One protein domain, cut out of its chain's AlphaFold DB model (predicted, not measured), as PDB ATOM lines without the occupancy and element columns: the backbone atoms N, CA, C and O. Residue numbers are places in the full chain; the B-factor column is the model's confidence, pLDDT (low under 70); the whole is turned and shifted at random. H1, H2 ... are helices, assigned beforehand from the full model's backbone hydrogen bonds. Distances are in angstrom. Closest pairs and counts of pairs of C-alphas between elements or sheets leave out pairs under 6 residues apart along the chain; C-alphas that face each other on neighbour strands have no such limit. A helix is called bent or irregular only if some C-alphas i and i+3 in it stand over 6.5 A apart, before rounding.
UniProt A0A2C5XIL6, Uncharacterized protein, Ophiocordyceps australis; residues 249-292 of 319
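What this domain is: This is residues 249 to 292 of the 319 residues of an uncharacterized protein of Ophiocordyceps australis (UniProt A0A2C5XIL6). The longest helix, H2, lies in the middle, with the shorter H3 packed on it and running back at a steep angle, while the very short H1 lies beyond the other side of H2. A long link, residues 274 to 284, loops from the end of H2 over to H3. The printed part has 44 residues with three named helices, in the order H1, H2, H3, and no named strand; its class is all helix. It is compact, with a radius of gyration of the C-alphas of 9.2 A, and spans 25 by 18 by 12 A.

Where its parts are: H2, residues 259 to 273, measures 15.4 A from C-alpha 259 at (28.063, 5.318, -25.862) to C-alpha 273 at (39.183, 14.911, -21.309). It is irregular: C-alphas 261 and 264 are 9.4 A apart. H3, residues 285 to 291, measures 10.0 A and ends with C-alpha 291 at (29.757, 12.476, -36.767). H1, residues 249 to 253, measures 6.9 A and begins with C-alpha 249 at (27.251, 7.923, -12.741). It is only just irregular, with C-alphas 249 and 252 6.8 A apart.

How they stand to each other: H2 and H3 touch; their closest C-alphas, those of Cys 268 and Ser 285, are 4.8 A apart. They run opposite ways at a steep tilt of 47 degrees. H1 and H2 only just touch, with 3 pairs of C-alphas within 8 A, and H2 does so with residues 261 to 266 alone; the closest C-alphas, those of Cys 251 and Cys 262, are 6.0 A apart. H1 and H3 are apart. In H3 every O i to N i+4 pair is within hydrogen-bond range, against 6 of 11 in H2 and 0 of 1 in H1, where 0 of 2 O i to N i+3 pairs are within range.

The domain as a whole: The two C-alphas farthest apart, those of Glu 253 and Glu 290, are 25.9 A apart. The printed part has no cut. The link from H1 to H2 is tight, with 5 residues; that from H2 to H3 is long, with 11. The mean pLDDT of the printed part is 85.4, and residue 276 is under 70.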
ATOM      1  N   HIS A 249      26.282   7.636 -13.802       74.12
ATOM      2  CA  HIS A 249      27.251   7.923 -12.741       74.12
ATOM      3  C   HIS A 249      28.549   7.114 -12.887       74.12
ATOM      4  O   HIS A 249      29.616   7.614 -12.551       74.12
ATOM      5  N   SER A 250      28.497   5.912 -13.476       77.75
ATOM      6  CA  SER A 250      29.686   5.070 -13.628       77.75
ATOM      7  C   SER A 250      30.616   5.498 -14.765       77.75
ATOM      8  O   SER A 250      31.740   5.007 -14.816       77.75
ATOM      9  N   CYS A 251      30.180   6.378 -15.672       81.88
ATOM     10  CA  CYS A 251      30.938   6.731 -16.874       81.88
ATOM     11  C   CYS A 251      32.230   7.493 -16.557       81.88
ATOM     12  O   CYS A 251      33.315   7.067 -16.946       81.88
ATOM     13  N   ALA A 252      32.116   8.593 -15.808       76.38
ATOM     14  CA  ALA A 252      33.266   9.412 -15.432       76.38
ATOM     15  C   ALA A 252      34.102   8.751 -14.326       76.38
ATOM     16  O   ALA A 252      35.326   8.785 -14.377       76.38
ATOM     17  N   GLU A 253      33.451   8.111 -13.349       79.62
ATOM     18  CA  GLU A 253      34.134   7.508 -12.195       79.62
ATOM     19  C   GLU A 253      35.015   6.314 -12.576       79.62
ATOM     20  O   GLU A 253      36.084   6.131 -12.000       79.62
ATOM     21  N   ASN A 254      34.590   5.508 -13.555       76.62
ATOM     22  CA  ASN A 254      35.333   4.319 -13.982       76.62
ATOM     23  C   ASN A 254      36.143   4.541 -15.259       76.62
ATOM     24  O   ASN A 254      36.653   3.569 -15.811       76.62
ATOM     25  N   HIS A 255      36.227   5.785 -15.751       77.56
ATOM     26  CA  HIS A 255      36.847   6.099 -17.042       77.56
ATOM     27  C   HIS A 255      36.312   5.192 -18.168       77.56
ATOM     28  O   HIS A 255      37.055   4.721 -19.024       77.56
ATOM     29  N   PHE A 256      35.008   4.901 -18.145       80.44
ATOM     30  CA  PHE A 256      34.353   3.999 -19.089       80.44
ATOM     31  C   PHE A 256      33.310   4.773 -19.886       80.44
ATOM     32  O   PHE A 256      32.142   4.865 -19.512       80.44
ATOM     33  N   TYR A 257      33.757   5.351 -20.995       83.31
ATOM     34  CA  TYR A 257      32.939   6.181 -21.872       83.31
ATOM     35  C   TYR A 257      32.326   5.328 -22.986       83.31
ATOM     36  O   TYR A 257      32.679   5.462 -24.154       83.31
ATOM     37  N   ASP A 258      31.434   4.403 -22.634       85.19
ATOM     38  CA  ASP A 258      30.667   3.646 -23.627       85.19
ATOM     39  C   ASP A 258      29.411   4.411 -24.046       85.19
ATOM     40  O   ASP A 258      28.658   4.908 -23.209       85.19
ATOM     41  N   ILE A 259      29.151   4.488 -25.348       88.56
ATOM     42  CA  ILE A 259      28.063   5.318 -25.862       88.56
ATOM     43  C   ILE A 259      26.665   4.828 -25.459       88.56
ATOM     44  O   ILE A 259      25.761   5.648 -25.314       88.56
ATOM     45  N   PHE A 260      26.461   3.529 -25.223       84.94
ATOM     46  CA  PHE A 260      25.157   3.006 -24.800       84.94
ATOM     47  C   PHE A 260      24.874   3.280 -23.331       84.94
ATOM     48  O   PHE A 260      23.722   3.452 -22.936       84.94
ATOM     49  N   VAL A 261      25.924   3.313 -22.516       87.19
ATOM     50  CA  VAL A 261      25.801   3.612 -21.088       87.19
ATOM     51  C   VAL A 261      25.720   5.121 -20.870       87.19
ATOM     52  O   VAL A 261      24.860   5.599 -20.129       87.19
ATOM     53  N   CYS A 262      26.584   5.873 -21.548       90.44
ATOM     54  CA  CYS A 262      26.850   7.279 -21.265       90.44
ATOM     55  C   CYS A 262      26.122   8.248 -22.206       90.44
ATOM     56  O   CYS A 262      26.003   9.433 -21.896       90.44
ATOM     57  N   GLY A 263      25.612   7.767 -23.341       92.12
ATOM     58  CA  GLY A 263      25.030   8.611 -24.380       92.12
ATOM     59  C   GLY A 263      26.075   9.415 -25.159       92.12
ATOM     60  O   GLY A 263      27.248   9.494 -24.784       92.12
ATOM     61  N   THR A 264      25.641  10.041 -26.256       93.44
ATOM     62  CA  THR A 264      26.514  10.759 -27.197       93.44
ATOM     63  C   THR A 264      27.266  11.906 -26.533       93.44
ATOM     64  O   THR A 264      28.455  12.059 -26.785       93.44
ATOM     65  N   ARG A 265      26.611  12.681 -25.658       93.44
ATOM     66  CA  ARG A 265      27.239  13.847 -25.016       93.44
ATOM     67  C   ARG A 265      28.471  13.460 -24.194       93.44
ATOM     68  O   ARG A 265      29.578  13.890 -24.490       93.44
ATOM     69  N   ILE A 266      28.296  12.573 -23.216       91.50
ATOM     70  CA  ILE A 266      29.391  12.150 -22.330       91.50
ATOM     71  C   ILE A 266      30.456  11.374 -23.111       91.50
ATOM     72  O   ILE A 266      31.646  11.560 -22.869       91.50
ATOM     73  N   TYR A 267      30.045  10.540 -24.072       91.44
ATOM     74  CA  TYR A 267      30.974   9.838 -24.955       91.44
ATOM     75  C   TYR A 267      31.853  10.800 -25.765       91.44
ATOM     76  O   TYR A 267      33.068  10.624 -25.816       91.44
ATOM     77  N   CYS A 268      31.263  11.825 -26.385       93.69
ATOM     78  CA  CYS A 268      32.014  12.778 -27.189       93.69
ATOM     79  C   CYS A 268      32.895  13.688 -26.331       93.69
ATOM     80  O   CYS A 268      34.052  13.896 -26.692       93.69
ATOM     81  N   ASP A 269      32.416  14.174 -25.185       92.19
ATOM     82  CA  ASP A 269      33.198  15.028 -24.277       92.19
ATOM     83  C   ASP A 269      34.460  14.314 -23.749       92.19
ATOM     84  O   ASP A 269      35.500  14.939 -23.539       92.19
ATOM     85  N   ALA A 270      34.422  12.983 -23.621       89.94
ATOM     86  CA  ALA A 270      35.568  12.181 -23.199       89.94
ATOM     87  C   ALA A 270      36.798  12.314 -24.114       89.94
ATOM     88  O   ALA A 270      37.923  12.147 -23.649       89.94
ATOM     89  N   PHE A 271      36.621  12.644 -25.399       87.94
ATOM     90  CA  PHE A 271      37.739  12.781 -26.339       87.94
ATOM     91  C   PHE A 271      38.637  13.993 -26.074       87.94
ATOM     92  O   PHE A 271      39.792  13.969 -26.488       87.94
ATOM     93  N   ASP A 272      38.156  15.019 -25.377       90.19
ATOM     94  CA  ASP A 272      38.990  16.159 -24.978       90.19
ATOM     95  C   ASP A 272      39.477  16.031 -23.517       90.19
ATOM     96  O   ASP A 272      40.436  16.696 -23.125       90.19
ATOM     97  N   LEU A 273      38.864  15.139 -22.725       84.81
ATOM     98  CA  LEU A 273      39.183  14.911 -21.309       84.81
ATOM     99  C   LEU A 273      40.169  13.756 -21.086       84.81
ATOM    100  O   LEU A 273      41.117  13.882 -20.313       84.81
ATOM    101  N   ASP A 274      39.933  12.622 -21.745       75.06
ATOM    102  CA  ASP A 274      40.624  11.355 -21.511       75.06
ATOM    103  C   ASP A 274      40.650  10.500 -22.789       75.06
ATOM    104  O   ASP A 274      39.936   9.508 -22.958       75.06
ATOM    105  N   ARG A 275      41.524  10.896 -23.719       71.31
ATOM    106  CA  ARG A 275      41.695  10.208 -25.009       71.31
ATOM    107  C   ARG A 275      42.148   8.762 -24.890       71.31
ATOM    108  O   ARG A 275      41.963   8.014 -25.842       71.31
ATOM    109  N   THR A 276      42.796   8.402 -23.786       68.88
ATOM    110  CA  THR A 276      43.291   7.045 -23.547       68.88
ATOM    111  C   THR A 276      42.151   6.057 -23.346       68.88
ATOM    112  O   THR A 276      42.230   4.948 -23.865       68.88
ATOM    113  N   HIS A 277      41.078   6.485 -22.680       70.94
ATOM    114  CA  HIS A 277      39.909   5.644 -22.418       70.94
ATOM    115  C   HIS A 277      38.747   5.880 -23.391       70.94
ATOM    116  O   HIS A 277      37.801   5.092 -23.446       70.94
ATOM    117  N   ALA A 278      38.809   6.933 -24.205       72.00
ATOM    118  CA  ALA A 278      38.012   7.003 -25.418       72.00
ATOM    119  C   ALA A 278      38.546   5.967 -26.430       72.00
ATOM    120  O   ALA A 278      39.751   5.775 -26.558       72.00
ATOM    121  N   ASN A 279      37.674   5.308 -27.197       73.25
ATOM    122  CA  ASN A 279      38.044   4.231 -28.138       73.25
ATOM    123  C   ASN A 279      38.923   4.665 -29.342       73.25
ATOM    124  O   ASN A 279      39.001   3.958 -30.347       73.25
ATOM    125  N   GLY A 280      39.523   5.858 -29.286       77.25
ATOM    126  CA  GLY A 280      40.428   6.406 -30.294       77.25
ATOM    127  C   GLY A 280      39.780   6.715 -31.647       77.25
ATOM    128  O   GLY A 280      40.488   7.096 -32.576       77.25
ATOM    129  N   ARG A 281      38.454   6.565 -31.779       84.88
ATOM    130  CA  ARG A 281      37.725   6.765 -33.041       84.88
ATOM    131  C   ARG A 281      37.767   8.211 -33.530       84.88
ATOM    132  O   ARG A 281      37.937   8.452 -34.719       84.88
ATOM    133  N   PHE A 282      37.632   9.166 -32.614       88.06
ATOM    134  CA  PHE A 282      37.669  10.594 -32.912       88.06
ATOM    135  C   PHE A 282      38.927  11.239 -32.327       88.06
ATOM    136  O   PHE A 282      39.525  10.762 -31.362       88.06
ATOM    137  N   LYS A 283      39.369  12.338 -32.938       87.25
ATOM    138  CA  LYS A 283      40.536  13.112 -32.493       87.25
ATOM    139  C   LYS A 283      40.183  14.159 -31.441       87.25
ATOM    140  O   LYS A 283      41.091  14.589 -30.734       87.25
ATOM    141  N   SER A 284      38.918  14.573 -31.390       91.75
ATOM    142  CA  SER A 284      38.384  15.578 -30.470       91.75
ATOM    143  C   SER A 284      36.879  15.407 -30.278       91.75
ATOM    144  O   SER A 284      36.210  14.753 -31.088       91.75
ATOM    145  N   SER A 285      36.335  16.064 -29.255       94.88
ATOM    146  CA  SER A 285      34.890  16.108 -29.017       94.88
ATOM    147  C   SER A 285      34.136  16.756 -30.179       94.88
ATOM    148  O   SER A 285      33.105  16.241 -30.600       94.88
ATOM    149  N   ALA A 286      34.677  17.823 -30.776       95.62
ATOM    150  CA  ALA A 286      34.067  18.479 -31.937       95.62
ATOM    151  C   ALA A 286      33.921  17.530 -33.139       95.62
ATOM    152  O   ALA A 286      32.850  17.460 -33.741       95.62
ATOM    153  N   GLN A 287      34.971  16.757 -33.448       93.75
ATOM    154  CA  GLN A 287      34.908  15.758 -34.519       93.75
ATOM    155  C   GLN A 287      33.895  14.654 -34.188       93.75
ATOM    156  O   GLN A 287      33.184  14.191 -35.077       93.75
ATOM    157  N   CYS A 288      33.822  14.243 -32.918       93.56
ATOM    158  CA  CYS A 288      32.825  13.280 -32.464       93.56
ATOM    159  C   CYS A 288      31.407  13.809 -32.708       93.56
ATOM    160  O   CYS A 288      30.650  13.168 -33.426       93.56
ATOM    161  N   TYR A 289      31.060  15.003 -32.218       95.31
ATOM    162  CA  TYR A 289      29.722  15.578 -32.406       95.31
ATOM    163  C   TYR A 289      29.339  15.767 -33.876       95.31
ATOM    164  O   TYR A 289      28.188  15.534 -34.238       95.31
ATOM    165  N   GLU A 290      30.283  16.140 -34.745       93.75
ATOM    166  CA  GLU A 290      30.020  16.267 -36.183       93.75
ATOM    167  C   GLU A 290      29.577  14.935 -36.816       93.75
ATOM    168  O   GLU A 290      28.727  14.928 -37.715       93.75
ATOM    169  N   ALA A 291      30.104  13.815 -36.311       91.38
ATOM    170  CA  ALA A 291      29.757  12.476 -36.767       91.38
ATOM    171  C   ALA A 291      28.360  12.021 -36.316       91.38
ATOM    172  O   ALA A 291      27.832  11.079 -36.907       91.38
ATOM    173  N   PHE A 292      27.747  12.673 -35.323       92.19
ATOM    174  CA  PHE A 292      26.393  12.368 -34.855       92.19
ATOM    175  C   PHE A 292      25.332  13.268 -35.498       92.19
ATOM    176  O   PHE A 292      25.585  14.395 -35.942       92.19
TER     177      PHE A 292